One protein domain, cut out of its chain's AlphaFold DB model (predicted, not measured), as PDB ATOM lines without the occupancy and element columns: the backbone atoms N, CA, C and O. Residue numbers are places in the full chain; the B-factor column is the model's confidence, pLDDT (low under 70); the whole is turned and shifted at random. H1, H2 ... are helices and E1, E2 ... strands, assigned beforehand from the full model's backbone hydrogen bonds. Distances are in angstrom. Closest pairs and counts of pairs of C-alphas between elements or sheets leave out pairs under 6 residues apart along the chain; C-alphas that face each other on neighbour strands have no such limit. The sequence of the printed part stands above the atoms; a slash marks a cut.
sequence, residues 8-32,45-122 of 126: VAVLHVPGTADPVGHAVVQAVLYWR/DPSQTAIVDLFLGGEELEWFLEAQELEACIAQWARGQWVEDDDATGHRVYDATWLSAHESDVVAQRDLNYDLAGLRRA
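Overview. This is residues 8 to 32 and 45 to 122 of the 126 residues of an uncharacterized protein of Marmoricola aurantiacus (UniProt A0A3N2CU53). A strongly twisted sheet of six strands, curled like part of a barrel, wraps round helix H1. H2 covers the opposite face over E2 and E1, and H3 follows it, only grazing the sheet. The printed part has 103 residues, with E1 E2 E3 E4 H1 E5 E6 H2 H3 named along the chain, class mixed; the sheet's order is E4 E3 E2 E1 E6 E5, all antiparallel. It is compact, with a radius of gyration of the C-alphas of 13.8 A and spans of 43 by 31 by 24 A.

Along the chain. Find C-alpha 8 at (3.437, 3.942, -16.344), where E1, residues 8 to 12, begins. E2, residues 19 to 32, runs 36.6 A and bends by 63 degrees at residue 29; E3, residues 45 to 56, runs 34.2 A. E4 is residues 59 to 65, E5 residues 81 to 86, and E6 residues 90 to 98, 23.8 A. H1 is residues 67 to 77, H2 residues 101 to 111, and H3, residues 116 to 122, ends at C-alpha 122 (10.485, -11.264, -9.051).

Arrangement. Look between E2 and E3 for N 24 and O 53, 2.8 A apart, and in the hairpin E3 and E4 for N 52 and O 63, 2.8 A. In the hairpin E1 and E2, N 11 and O 21 are 2.9 A apart. E6 pairs staggered: with E5 over residues 90 to 95 (N 92 and O 84, 2.9 A), and with E1 over 95 to 98 (N 97 and O 10, 2.9 A). The sheet curls round H1; the closest C-alphas of H1 and E3 are Ala 67 and Thr 49, 5.2 A. H2 is on the opposite face, at a height over the sheet of 9.4 A; its closest C-alpha pair with E1 is Ser 104 and Val 8, 4.9 A. H2 and H3 touch, closest at C-alphas 105 and 116, 6.1 A, at a steep tilt of 68 degrees, only just short of perpendicular. Every O i to N i+4 pair is within hydrogen-bond range in H2 and H3, and 6 of 7 in H1.

Size, cuts and confidence. The farthest C-alphas, Thr 16 and Asp 45, are 43.0 A apart. Residues 33 to 44 are not printed; C-alphas 32 and 45 are 7.4 A apart across the cut. Of the links printed whole, none is long. Mean pLDDT of the printed part is 90.8; residues 88 to 89 are under 70.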
ATOM      1  N   VAL A   8       2.915   2.918 -15.448       97.06
ATOM      2  CA  VAL A   8       3.437   3.942 -16.344       97.06
ATOM      3  C   VAL A   8       2.521   5.161 -16.276       97.06
ATOM      4  O   VAL A   8       1.298   5.032 -16.380       97.06
ATOM      5  N   ALA A   9       3.107   6.342 -16.135       97.38
ATOM      6  CA  ALA A   9       2.465   7.610 -16.440       97.38
ATOM      7  C   ALA A   9       2.945   8.104 -17.807       97.38
ATOM      8  O   ALA A   9       4.142   8.083 -18.085       97.38
ATOM      9  N   VAL A  10       2.020   8.576 -18.641       97.06
ATOM     10  CA  VAL A  10       2.345   9.333 -19.857       97.06
ATOM     11  C   VAL A  10       2.372  10.815 -19.501       97.06
ATOM     12  O   VAL A  10       1.407  11.330 -18.924       97.06
ATOM     13  N   LEU A  11       3.470  11.488 -19.830       96.12
ATOM     14  CA  LEU A  11       3.725  12.879 -19.467       96.12
ATOM     15  C   LEU A  11       3.446  13.810 -20.641       96.12
ATOM     16  O   LEU A  11       3.870  13.543 -21.765       96.12
ATOM     17  N   HIS A  12       2.787  14.930 -20.359       95.62
ATOM     18  CA  HIS A  12       2.464  15.972 -21.331       95.62
ATOM     19  C   HIS A  12       2.899  17.331 -20.796       95.62
ATOM     20  O   HIS A  12       2.847  17.589 -19.590       95.62
ATOM     21  N   VAL A  13       3.297  18.235 -21.691       93.94
ATOM     22  CA  VAL A  13       3.447  19.644 -21.307       93.94
ATOM     23  C   VAL A  13       2.046  20.201 -21.030       93.94
ATOM     24  O   VAL A  13       1.143  19.959 -21.841       93.94
ATOM     25  N   PRO A  14       1.831  20.949 -19.931       93.25
ATOM     26  CA  PRO A  14       0.509  21.455 -19.596       93.25
ATOM     27  C   PRO A  14      -0.139  22.231 -20.744       93.25
ATOM     28  O   PRO A  14       0.466  23.123 -21.340       93.25
ATOM     29  N   GLY A  15      -1.384  21.874 -21.060       89.62
ATOM     30  CA  GLY A  15      -2.138  22.466 -22.171       89.62
ATOM     31  C   GLY A  15      -1.782  21.935 -23.565       89.62
ATOM     32  O   GLY A  15      -2.322  22.436 -24.551       89.62
ATOM     33  N   THR A  16      -0.922  20.918 -23.665       91.81
ATOM     34  CA  THR A  16      -0.634  20.199 -24.914       91.81
ATOM     35  C   THR A  16      -1.156  18.768 -24.849       91.81
ATOM     36  O   THR A  16      -1.231  18.174 -23.777       91.81
ATOM     37  N   ALA A  17      -1.540  18.222 -26.003       87.44
ATOM     38  CA  ALA A  17      -2.025  16.846 -26.108       87.44
ATOM     39  C   ALA A  17      -0.919  15.848 -26.488       87.44
ATOM     40  O   ALA A  17      -1.128  14.644 -26.368       87.44
ATOM     41  N   ASP A  18       0.235  16.333 -26.952       91.50
ATOM     42  CA  ASP A  18       1.315  15.473 -27.419       91.50
ATOM     43  C   ASP A  18       2.158  14.983 -26.231       91.50
ATOM     44  O   ASP A  18       2.591  15.796 -25.405       91.50
ATOM     45  N   PRO A  19       2.395  13.666 -26.117       93.00
ATOM     46  CA  PRO A  19       3.210  13.121 -25.048       93.00
ATOM     47  C   PRO A  19       4.673  13.518 -25.245       93.00
ATOM     48  O   PRO A  19       5.216  13.440 -26.348       93.00
ATOM     49  N   VAL A  20       5.325  13.908 -24.154       94.12
ATOM     50  CA  VAL A  20       6.750  14.274 -24.127       94.12
ATOM     51  C   VAL A  20       7.627  13.212 -23.472       94.12
ATOM     52  O   VAL A  20       8.850  13.263 -23.602       94.12
ATOM     53  N   GLY A  21       7.006  12.228 -22.819       95.00
ATOM     54  CA  GLY A  21       7.687  11.042 -22.328       95.00
ATOM     55  C   GLY A  21       6.874  10.249 -21.319       95.00
ATOM     56  O   GLY A  21       5.646  10.339 -21.284       95.00
ATOM     57  N   HIS A  22       7.572   9.451 -20.519       96.75
ATOM     58  CA  HIS A  22       6.963   8.492 -19.607       96.75
ATOM     59  C   HIS A  22       7.664   8.483 -18.259       96.75
ATOM     60  O   HIS A  22       8.865   8.714 -18.187       96.75
ATOM     61  N   ALA A  23       6.929   8.146 -17.207       95.94
ATOM     62  CA  ALA A  23       7.504   7.804 -15.917       95.94
ATOM     63  C   ALA A  23       7.017   6.427 -15.470       95.94
ATOM     64  O   ALA A  23       5.852   6.082 -15.668       95.94
ATOM     65  N   VAL A  24       7.893   5.651 -14.847       96.38
ATOM     66  CA  VAL A  24       7.602   4.338 -14.275       96.38
ATOM     67  C   VAL A  24       7.894   4.403 -12.788       96.38
ATOM     68  O   VAL A  24       8.971   4.825 -12.383       96.38
ATOM     69  N   VAL A  25       6.938   3.985 -11.961       94.94
ATOM     70  CA  VAL A  25       7.124   3.953 -10.505       94.94
ATOM     71  C   VAL A  25       7.209   2.514 -10.028       94.94
ATOM     72  O   VAL A  25       6.320   1.704 -10.283       94.94
ATOM     73  N   GLN A  26       8.253   2.199  -9.272       93.62
ATOM     74  CA  GLN A  26       8.469   0.912  -8.635       93.62
ATOM     75  C   GLN A  26       8.536   1.098  -7.116       93.62
ATOM     76  O   GLN A  26       9.559   1.502  -6.568       93.62
ATOM     77  N   ALA A  27       7.478   0.729  -6.392       90.88
ATOM     78  CA  ALA A  27       7.509   0.756  -4.931       90.88
ATOM     79  C   ALA A  27       8.487  -0.298  -4.386       90.88
ATOM     80  O   ALA A  27       8.457  -1.468  -4.778       90.88
ATOM     81  N   VAL A  28       9.353   0.078  -3.455       88.62
ATOM     82  CA  VAL A  28      10.286  -0.853  -2.814       88.62
ATOM     83  C   VAL A  28      10.258  -0.656  -1.301       88.62
ATOM     84  O   VAL A  28       9.983   0.430  -0.797       88.62
ATOM     85  N   LEU A  29      10.468  -1.741  -0.558       87.06
ATOM     86  CA  LEU A  29      10.711  -1.661   0.877       87.06
ATOM     87  C   LEU A  29      12.214  -1.617   1.084       87.06
ATOM     88  O   LEU A  29      12.931  -2.509   0.620       87.06
ATOM     89  N   TYR A  30      12.680  -0.582   1.773       85.25
ATOM     90  CA  TYR A  30      14.094  -0.383   2.027       85.25
ATOM     91  C   TYR A  30      14.394  -0.435   3.522       85.25
ATOM     92  O   TYR A  30      13.719   0.191   4.336       85.25
ATOM     93  N   TRP A  31      15.444  -1.174   3.881       85.81
ATOM     94  CA  TRP A  31      16.007  -1.180   5.226       85.81
ATOM     95  C   TRP A  31      17.313  -0.404   5.205       85.81
ATOM     96  O   TRP A  31      18.298  -0.827   4.598       85.81
ATOM     97  N   ARG A  32      17.356   0.716   5.923       85.12
ATOM     98  CA  ARG A  32      18.597   1.475   6.077       85.12
ATOM     99  C   ARG A  32      19.549   0.734   7.013       85.12
ATOM    100  O   ARG A  32      19.170   0.363   8.124       85.12
ATOM    101  N   ASP A  45      14.244   0.142  10.825       87.81
ATOM    102  CA  ASP A  45      12.911  -0.287  10.423       87.81
ATOM    103  C   ASP A  45      12.726  -0.125   8.904       87.81
ATOM    104  O   ASP A  45      13.318   0.782   8.305       87.81
ATOM    105  N   PRO A  46      11.938  -1.005   8.263       87.50
ATOM    106  CA  PRO A  46      11.618  -0.859   6.854       87.50
ATOM    107  C   PRO A  46      10.849   0.438   6.620       87.50
ATOM    108  O   PRO A  46       9.849   0.705   7.288       87.50
ATOM    109  N   SER A  47      11.274   1.202   5.622       87.88
ATOM    110  CA  SER A  47      10.522   2.337   5.107       87.88
ATOM    111  C   SER A  47      10.020   2.048   3.696       87.88
ATOM    112  O   SER A  47      10.639   1.315   2.919       87.88
ATOM    113  N   GLN A  48       8.853   2.604   3.379       90.44
ATOM    114  CA  GLN A  48       8.334   2.596   2.022       90.44
ATOM    115  C   GLN A  48       9.110   3.622   1.201       90.44
ATOM    116  O   GLN A  48       9.154   4.795   1.563       90.44
ATOM    117  N   THR A  49       9.716   3.170   0.112       92.94
ATOM    118  CA  THR A  49      10.460   3.995  -0.841       92.94
ATOM    119  C   THR A  49      10.008   3.654  -2.260       92.94
ATOM    120  O   THR A  49       9.163   2.771  -2.468       92.94
ATOM    121  N   ALA A  50      10.512   4.375  -3.254       93.62
ATOM    122  CA  ALA A  50      10.260   4.049  -4.651       93.62
ATOM    123  C   ALA A  50      11.518   4.244  -5.488       93.62
ATOM    124  O   ALA A  50      12.297   5.155  -5.230       93.62
ATOM    125  N   ILE A  51      11.690   3.385  -6.483       93.56
ATOM    126  CA  ILE A  51      12.545   3.664  -7.634       93.56
ATOM    127  C   ILE A  51      11.632   4.246  -8.706       93.56
ATOM    128  O   ILE A  51      10.501   3.782  -8.882       93.56
ATOM    129  N   VAL A  52      12.091   5.298  -9.356       93.88
ATOM    130  CA  VAL A  52      11.358   6.015 -10.381       93.88
ATOM    131  C   VAL A  52      12.244   6.138 -11.600       93.88
ATOM    132  O   VAL A  52      13.289   6.770 -11.513       93.88
ATOM    133  N   ASP A  53      11.780   5.603 -12.721       94.38
ATOM    134  CA  ASP A  53      12.453   5.747 -14.006       94.38
ATOM    135  C   ASP A  53      11.682   6.744 -14.862       94.38
ATOM    136  O   ASP A  53      10.483   6.585 -15.104       94.38
ATOM    137  N   LEU A  54      12.359   7.790 -15.310       94.06
ATOM    138  CA  LEU A  54      11.816   8.829 -16.164       94.06
ATOM    139  C   LEU A  54      12.460   8.750 -17.544       94.06
ATOM    140  O   LEU A  54      13.677   8.774 -17.679       94.06
ATOM    141  N   PHE A  55      11.620   8.739 -18.571       93.31
ATOM    142  CA  PHE A  55      12.003   8.685 -19.972       93.31
ATOM    143  C   PHE A  55      11.534   9.969 -20.660       93.31
ATOM    144  O   PHE A  55      10.383  10.042 -21.096       93.31
ATOM    145  N   LEU A  56      12.392  10.988 -20.745       90.75
ATOM    146  CA  LEU A  56      12.099  12.289 -21.368       90.75
ATOM    147  C   LEU A  56      13.153  12.619 -22.427       90.75
ATOM    148  O   LEU A  56      14.344  12.439 -22.210       90.75
ATOM    149  N   GLY A  57      12.727  13.120 -23.591       84.56
ATOM    150  CA  GLY A  57      13.663  13.618 -24.613       84.56
ATOM    151  C   GLY A  57      14.647  12.580 -25.178       84.56
ATOM    152  O   GLY A  57      15.629  12.963 -25.808       84.56
ATOM    153  N   GLY A  58      14.385  11.282 -24.983       82.88
ATOM    154  CA  GLY A  58      15.287  10.189 -25.368       82.88
ATOM    155  C   GLY A  58      16.335   9.824 -24.311       82.88
ATOM    156  O   GLY A  58      17.152   8.943 -24.567       82.88
ATOM    157  N   GLU A  59      16.304  10.470 -23.147       88.00
ATOM    158  CA  GLU A  59      17.133  10.139 -21.990       88.00
ATOM    159  C   GLU A  59      16.328   9.340 -20.958       88.00
ATOM    160  O   GLU A  59      15.103   9.466 -20.873       88.00
ATOM    161  N   GLU A  60      17.035   8.512 -20.192       90.94
ATOM    162  CA  GLU A  60      16.510   7.736 -19.070       90.94
ATOM    163  C   GLU A  60      17.190   8.216 -17.785       90.94
ATOM    164  O   GLU A  60      18.421   8.258 -17.703       90.94
ATOM    165  N   LEU A  61      16.383   8.589 -16.796       90.31
ATOM    166  CA  LEU A  61      16.824   9.065 -15.490       90.31
ATOM    167  C   LEU A  61      16.181   8.208 -14.400       90.31
ATOM    168  O   LEU A  61      14.957   8.122 -14.324       90.31
ATOM    169  N   GLU A  62      17.004   7.605 -13.546       91.94
ATOM    170  CA  GLU A  62      16.552   6.825 -12.390       91.94
ATOM    171  C   GLU A  62      16.689   7.664 -11.110       91.94
ATOM    172  O   GLU A  62      17.752   8.222 -10.818       91.94
ATOM    173  N   TRP A  63      15.629   7.698 -10.305       90.19
ATOM    174  CA  TRP A  63      15.621   8.293  -8.974       90.19
ATOM    175  C   TRP A  63      15.198   7.292  -7.910       90.19
ATOM    176  O   TRP A  63      14.248   6.530  -8.074       90.19
ATOM    177  N   PHE A  64      15.860   7.362  -6.759       91.38
ATOM    178  CA  PHE A  64      15.428   6.679  -5.550       91.38
ATOM    179  C   PHE A  64      14.778   7.689  -4.605       91.38
ATOM    180  O   PHE A  64      15.454   8.567  -4.078       91.38
ATOM    181  N   LEU A  65      13.473   7.548  -4.382       91.12
ATOM    182  CA  LEU A  65      12.700   8.409  -3.492       91.12
ATOM    183  C   LEU A  65      12.644   7.811  -2.090       91.12
ATOM    184  O   LEU A  65      12.051   6.743  -1.878       91.12
ATOM    185  N   GLU A  66      13.215   8.523  -1.120       90.69
ATOM    186  CA  GLU A  66      13.074   8.166   0.287       90.69
ATOM    187  C   GLU A  66      11.660   8.478   0.792       90.69
ATOM    188  O   GLU A  66      10.924   9.281   0.222       90.69
ATOM    189  N   ALA A  67      11.270   7.858   1.910       88.06
ATOM    190  CA  ALA A  67       9.918   7.976   2.463       88.06
ATOM    191  C   ALA A  67       9.445   9.432   2.646       88.06
ATOM    192  O   ALA A  67       8.266   9.718   2.453       88.06
ATOM    193  N   GLN A  68      10.363  10.344   2.991       87.31
ATOM    194  CA  GLN A  68      10.058  11.760   3.215       87.31
ATOM    195  C   GLN A  68       9.690  12.517   1.925       87.31
ATOM    196  O   GLN A  68       8.816  13.377   1.950       87.31
ATOM    197  N   GLU A  69      10.332  12.195   0.800       88.94
ATOM    198  CA  GLU A  69      10.061  12.810  -0.511       88.94
ATOM    199  C   GLU A  69       8.846  12.148  -1.156       88.94
ATOM    200  O   GLU A  69       7.982  12.797  -1.748       88.94
ATOM    201  N   LEU A  70       8.751  10.835  -0.967       90.94
ATOM    202  CA  LEU A  70       7.760   9.990  -1.592       90.94
ATOM    203  C   LEU A  70       6.324  10.395  -1.255       90.94
ATOM    204  O   LEU A  70       5.461  10.353  -2.128       90.94
ATOM    205  N   GLU A  71       6.045  10.795  -0.015       90.56
ATOM    206  CA  GLU A  71       4.698  11.221   0.382       90.56
ATOM    207  C   GLU A  71       4.242  12.470  -0.393       90.56
ATOM    208  O   GLU A  71       3.105  12.530  -0.875       90.56
ATOM    209  N   ALA A  72       5.149  13.430  -0.594       90.06
ATOM    210  CA  ALA A  72       4.877  14.623  -1.388       90.06
ATOM    211  C   ALA A  72       4.672  14.277  -2.872       90.06
ATOM    212  O   ALA A  72       3.715  14.761  -3.483       90.06
ATOM    213  N   CYS A  73       5.506  13.390  -3.426       93.06
ATOM    214  CA  CYS A  73       5.371  12.910  -4.801       93.06
ATOM    215  C   CYS A  73       4.033  12.191  -5.023       93.06
ATOM    216  O   CYS A  73       3.308  12.529  -5.955       93.06
ATOM    217  N   ILE A  74       3.626  11.281  -4.127       93.56
ATOM    218  CA  ILE A  74       2.322  10.593  -4.196       93.56
ATOM    219  C   ILE A  74       1.172  11.600  -4.265       93.56
ATOM    220  O   ILE A  74       0.233  11.413  -5.041       93.56
ATOM    221  N   ALA A  75       1.221  12.662  -3.456       92.81
ATOM    222  CA  ALA A  75       0.175  13.678  -3.449       92.81
ATOM    223  C   ALA A  75       0.108  14.465  -4.769       92.81
ATOM    224  O   ALA A  75      -0.982  14.850  -5.189       92.81
ATOM    225  N   GLN A  76       1.243  14.705  -5.430       93.31
ATOM    226  CA  GLN A  76       1.292  15.325  -6.761       93.31
ATOM    227  C   GLN A  76       0.783  14.365  -7.842       93.31
ATOM    228  O   GLN A  76      -0.090  14.725  -8.632       93.31
ATOM    229  N   TRP A  77       1.227  13.111  -7.808       95.12
ATOM    230  CA  TRP A  77       0.800  12.064  -8.733       95.12
ATOM    231  C   TRP A  77      -0.705  11.817  -8.676       95.12
ATOM    232  O   TRP A  77      -1.345  11.684  -9.716       95.12
ATOM    233  N   ALA A  78      -1.292  11.835  -7.476       95.19
ATOM    234  CA  ALA A  78      -2.734  11.718  -7.272       95.19
ATOM    235  C   ALA A  78      -3.532  12.895  -7.863       95.19
ATOM    236  O   ALA A  78      -4.718  12.749  -8.145       95.19
ATOM    237  N   ARG A  79      -2.891  14.051  -8.075       94.94
ATOM    238  CA  ARG A  79      -3.470  15.197  -8.797       94.94
ATOM    239  C   ARG A  79      -3.240  15.125 -10.308       94.94
ATOM    240  O   ARG A  79      -3.621  16.057 -11.005       94.94
ATOM    241  N   GLY A  80      -2.631  14.048 -10.808       95.31
ATOM    242  CA  GLY A  80      -2.268  13.910 -12.215       95.31
ATOM    243  C   GLY A  80      -1.110  14.820 -12.608       95.31
ATOM    244  O   GLY A  80      -1.087  15.323 -13.723       95.31
ATOM    245  N   GLN A  81      -0.173  15.075 -11.692       95.25
ATOM    246  CA  GLN A  81       0.978  15.935 -11.948       95.25
ATOM    247  C   GLN A  81       2.276  15.170 -11.730       95.25
ATOM    248  O   GLN A  81       2.404  14.423 -10.760       95.25
ATOM    249  N   TRP A  82       3.240  15.400 -12.611       93.75
ATOM    250  CA  TRP A  82       4.631  15.012 -12.428       93.75
ATOM    251  C   TRP A  82       5.474  16.262 -12.244       93.75
ATOM    252  O   TRP A  82       5.346  17.201 -13.029       93.75
ATOM    253  N   VAL A  83       6.327  16.278 -11.227       90.88
ATOM    254  CA  VAL A  83       7.258  17.382 -11.002       90.88
ATOM    255  C   VAL A  83       8.667  16.850 -11.168       90.88
ATOM    256  O   VAL A  83       9.075  15.933 -10.461       90.88
ATOM    257  N   GLU A  84       9.376  17.416 -12.133       85.69
ATOM    258  CA  GLU A  84      10.809  17.233 -12.301       85.69
ATOM    259  C   GLU A  84      11.502  18.404 -11.604       85.69
ATOM    260  O   GLU A  84      11.182  19.569 -11.863       85.69
ATOM    261  N   ASP A  85      12.410  18.082 -10.689       79.00
ATOM    262  CA  ASP A  85      13.227  19.059  -9.986       79.00
ATOM    263  C   ASP A  85      14.680  18.871 -10.418       79.00
ATOM    264  O   ASP A  85      15.328  17.896 -10.038       79.00
ATOM    265  N   ASP A  86      15.153  19.763 -11.283       72.62
ATOM    266  CA  ASP A  86      16.504  19.733 -11.829       72.62
ATOM    267  C   ASP A  86      17.224  21.046 -11.498       72.62
ATOM    268  O   ASP A  86      16.745  22.138 -11.813       72.62
ATOM    269  N   ASP A  87      18.404  20.941 -10.885       70.00
ATOM    270  CA  ASP A  87      19.179  22.094 -10.409       70.00
ATOM    271  C   ASP A  87      19.563  23.077 -11.537       70.00
ATOM    272  O   ASP A  87      19.797  24.261 -11.281       70.00
ATOM    273  N   ALA A  88      19.651  22.610 -12.789       68.31
ATOM    274  CA  ALA A  88      20.074  23.418 -13.932       68.31
ATOM    275  C   ALA A  88      18.903  24.077 -14.675       68.31
ATOM    276  O   ALA A  88      19.042  25.181 -15.210       68.31
ATOM    277  N   THR A  89      17.756  23.406 -14.737       67.38
ATOM    278  CA  THR A  89      16.592  23.806 -15.537       67.38
ATOM    279  C   THR A  89      15.388  24.237 -14.700       67.38
ATOM    280  O   THR A  89      14.437  24.799 -15.255       67.38
ATOM    281  N   GLY A  90      15.479  24.080 -13.379       76.75
ATOM    282  CA  GLY A  90      14.479  24.459 -12.393       76.75
ATOM    283  C   GLY A  90      13.311  23.479 -12.304       76.75
ATOM    284  O   GLY A  90      13.291  22.422 -12.927       76.75
ATOM    285  N   HIS A  91      12.295  23.870 -11.537       82.06
ATOM    286  CA  HIS A  91      11.087  23.073 -11.348       82.06
ATOM    287  C   HIS A  91      10.228  23.046 -12.619       82.06
ATOM    288  O   HIS A  91       9.705  24.083 -13.048       82.06
ATOM    289  N   ARG A  92      10.009  21.858 -13.183       89.12
ATOM    290  CA  ARG A  92       9.088  21.638 -14.306       89.12
ATOM    291  C   ARG A  92       7.914  20.784 -13.874       89.12
ATOM    292  O   ARG A  92       8.072  19.803 -13.157       89.12
ATOM    293  N   VAL A  93       6.724  21.161 -14.332       93.12
ATOM    294  CA  VAL A  93       5.483  20.439 -14.041       93.12
ATOM    295  C   VAL A  93       4.903  19.907 -15.343       93.12
ATOM    296  O   VAL A  93       4.704  20.672 -16.286       93.12
ATOM    297  N   TYR A  94       4.611  18.612 -15.363       94.69
ATOM    298  CA  TYR A  94       3.959  17.911 -16.462       94.69
ATOM    299  C   TYR A  94       2.596  17.386 -16.017       94.69
ATOM    300  O   TYR A  94       2.422  16.977 -14.865       94.69
ATOM    301  N   ASP A  95       1.650  17.344 -16.950       96.50
ATOM    302  CA  ASP A  95       0.399  16.620 -16.752       96.50
ATOM    303  C   ASP A  95       0.680  15.119 -16.920       96.50
ATOM    304  O   ASP A  95       1.194  14.669 -17.947       96.50
ATOM    305  N   ALA A  96       0.353  14.341 -15.892       96.31
ATOM    306  CA  ALA A  96       0.613  12.912 -15.806       96.31
ATOM    307  C   ALA A  96      -0.692  12.122 -15.927       96.31
ATOM    308  O   ALA A  96      -1.559  12.169 -15.051       96.31
ATOM    309  N   THR A  97      -0.807  11.347 -17.004       96.44
ATOM    310  CA  THR A  97      -1.909  10.399 -17.183       96.44
ATOM    311  C   THR A  97      -1.441   9.005 -16.801       96.44
ATOM    312  O   THR A  97      -0.659   8.383 -17.520       96.44
ATOM    313  N   TRP A  98      -1.918   8.513 -15.660       96.75
ATOM    314  CA  TRP A  98      -1.612   7.171 -15.172       96.75
ATOM    315  C   TRP A  98      -2.361   6.116 -15.977       96.75
ATOM    316  O   TRP A  98      -3.591   6.119 -16.035       96.75
ATOM    317  N   LEU A  99      -1.609   5.202 -16.582       96.69
ATOM    318  CA  LEU A  99      -2.162   4.100 -17.354       96.69
ATOM    319  C   LEU A  99      -2.700   3.004 -16.434       96.69
ATOM    320  O   LEU A  99      -2.233   2.811 -15.310       96.69
ATOM    321  N   SER A 100      -3.651   2.216 -16.929       95.12
ATOM    322  CA  SER A 100      -4.055   0.991 -16.238       95.12
ATOM    323  C   SER A 100      -2.900  -0.021 -16.170       95.12
ATOM    324  O   SER A 100      -1.862   0.131 -16.817       95.12
ATOM    325  N   ALA A 101      -3.076  -1.106 -15.407       92.44
ATOM    326  CA  ALA A 101      -2.066  -2.165 -15.313       92.44
ATOM    327  C   ALA A 101      -1.683  -2.757 -16.663       92.44
ATOM    328  O   ALA A 101      -0.508  -2.945 -16.958       92.44
ATOM    329  N   HIS A 102      -2.705  -3.051 -17.459       94.06
ATOM    330  CA  HIS A 102      -2.528  -3.699 -18.741       94.06
ATOM    331  C   HIS A 102      -1.875  -2.754 -19.750       94.06
ATOM    332  O   HIS A 102      -0.928  -3.141 -20.426       94.06
ATOM    333  N   GLU A 103      -2.332  -1.503 -19.809       96.44
ATOM    334  CA  GLU A 103      -1.736  -0.483 -20.676       96.44
ATOM    335  C   GLU A 103      -0.288  -0.191 -20.283       96.44
ATOM    336  O   GLU A 103       0.562  -0.076 -21.161       96.44
ATOM    337  N   SER A 104       0.006  -0.155 -18.979       96.62
ATOM    338  CA  SER A 104       1.371  -0.001 -18.470       96.62
ATOM    339  C   SER A 104       2.287  -1.104 -18.997       96.62
ATOM    340  O   SER A 104       3.385  -0.808 -19.445       96.62
ATOM    341  N   ASP A 105       1.838  -2.362 -19.000       94.69
ATOM    342  CA  ASP A 105       2.639  -3.485 -19.504       94.69
ATOM    343  C   ASP A 105       2.904  -3.384 -21.005       94.69
ATOM    344  O   ASP A 105       4.018  -3.637 -21.465       94.69
ATOM    345  N   VAL A 106       1.885  -2.988 -21.770       95.38
ATOM    346  CA  VAL A 106       2.004  -2.814 -23.219       95.38
ATOM    347  C   VAL A 106       2.966  -1.675 -23.549       95.38
ATOM    348  O   VAL A 106       3.863  -1.865 -24.368       95.38
ATOM    349  N   VAL A 107       2.804  -0.511 -22.916       95.81
ATOM    350  CA  VAL A 107       3.634   0.676 -23.175       95.81
ATOM    351  C   VAL A 107       5.063   0.463 -22.687       95.81
ATOM    352  O   VAL A 107       5.994   0.716 -23.445       95.81
ATOM    353  N   ALA A 108       5.257  -0.077 -21.483       94.94
ATOM    354  CA  ALA A 108       6.592  -0.349 -20.959       94.94
ATOM    355  C   ALA A 108       7.380  -1.288 -21.882       94.94
ATOM    356  O   ALA A 108       8.517  -0.992 -22.240       94.94
ATOM    357  N   GLN A 109       6.763  -2.373 -22.358       94.50
ATOM    358  CA  GLN A 109       7.438  -3.303 -23.261       94.50
ATOM    359  C   GLN A 109       7.678  -2.714 -24.658       94.50
ATOM    360  O   GLN A 109       8.724  -2.976 -25.255       94.50
ATOM    361  N   ARG A 110       6.699  -1.982 -25.207       94.06
ATOM    362  CA  ARG A 110       6.733  -1.480 -26.589       94.06
ATOM    363  C   ARG A 110       7.626  -0.252 -26.743       94.06
ATOM    364  O   ARG A 110       8.410  -0.203 -27.684       94.06
ATOM    365  N   ASP A 111       7.479   0.711 -25.840       91.75
ATOM    366  CA  ASP A 111       8.037   2.058 -25.993       91.75
ATOM    367  C   ASP A 111       9.286   2.261 -25.134       91.75
ATOM    368  O   ASP A 111      10.156   3.040 -25.510       91.75
ATOM    369  N   LEU A 112       9.391   1.543 -24.009       92.50
ATOM    370  CA  LEU A 112      10.478   1.704 -23.034       92.50
ATOM    371  C   LEU A 112      11.420   0.491 -22.975       92.50
ATOM    372  O   LEU A 112      12.430   0.531 -22.283       92.50
ATOM    373  N   ASN A 113      11.096  -0.604 -23.680       91.00
ATOM    374  CA  ASN A 113      11.794  -1.892 -23.580       91.00
ATOM    375  C   ASN A 113      11.980  -2.372 -22.119       91.00
ATOM    376  O   ASN A 113      13.011  -2.937 -21.754       91.00
ATOM    377  N   TYR A 114      10.965  -2.144 -21.283       89.06
ATOM    378  CA  TYR A 114      11.010  -2.325 -19.833       89.06
ATOM    379  C   TYR A 114      10.048  -3.447 -19.383       89.06
ATOM    380  O   TYR A 114       8.842  -3.381 -19.633       89.06
ATOM    381  N   ASP A 115      10.554  -4.498 -18.717       90.94
ATOM    382  CA  ASP A 115       9.769  -5.698 -18.344       90.94
ATOM    383  C   ASP A 115       9.103  -5.579 -16.960       90.94
ATOM    384  O   ASP A 115       9.544  -6.159 -15.957       90.94
ATOM    385  N   LEU A 116       7.971  -4.870 -16.904       91.81
ATOM    386  CA  LEU A 116       7.162  -4.768 -15.682       91.81
ATOM    387  C   LEU A 116       6.647  -6.132 -15.192       91.81
ATOM    388  O   LEU A 116       6.538  -6.359 -13.984       91.81
ATOM    389  N   ALA A 117       6.340  -7.063 -16.099       88.06
ATOM    390  CA  ALA A 117       5.838  -8.388 -15.732       88.06
ATOM    391  C   ALA A 117       6.926  -9.240 -15.055       88.06
ATOM    392  O   ALA A 117       6.655  -9.975 -14.100       88.06
ATOM    393  N   GLY A 118       8.172  -9.134 -15.517       88.75
ATOM    394  CA  GLY A 118       9.363  -9.668 -14.862       88.75
ATOM    395  C   GLY A 118       9.515  -9.144 -13.440       88.75
ATOM    396  O   GLY A 118       9.628  -9.945 -12.508       88.75
ATOM    397  N   LEU A 119       9.414  -7.826 -13.251       88.19
ATOM    398  CA  LEU A 119       9.512  -7.196 -11.930       88.19
ATOM    399  C   LEU A 119       8.403  -7.650 -10.973       88.19
ATOM    400  O   LEU A 119       8.689  -7.978  -9.818       88.19
ATOM    401  N   ARG A 120       7.149  -7.761 -11.441       87.56
ATOM    402  CA  ARG A 120       6.048  -8.322 -10.628       87.56
ATOM    403  C   ARG A 120       6.356  -9.748 -10.184       87.56
ATOM    404  O   ARG A 120       6.240 -10.067  -9.002       87.56
ATOM    405  N   ARG A 121       6.798 -10.605 -11.111       87.69
ATOM    406  CA  ARG A 121       7.156 -12.003 -10.808       87.69
ATOM    407  C   ARG A 121       8.296 -12.094  -9.798       87.69
ATOM    408  O   ARG A 121       8.201 -12.875  -8.857       87.69
ATOM    409  N   ALA A 122       9.337 -11.276  -9.953       83.50
ATOM    410  CA  ALA A 122      10.485 -11.264  -9.051       83.50
ATOM    411  C   ALA A 122      10.100 -10.916  -7.602       83.50
ATOM    412  O   ALA A 122      10.718 -11.423  -6.666       83.50
TER     413      ALA A 122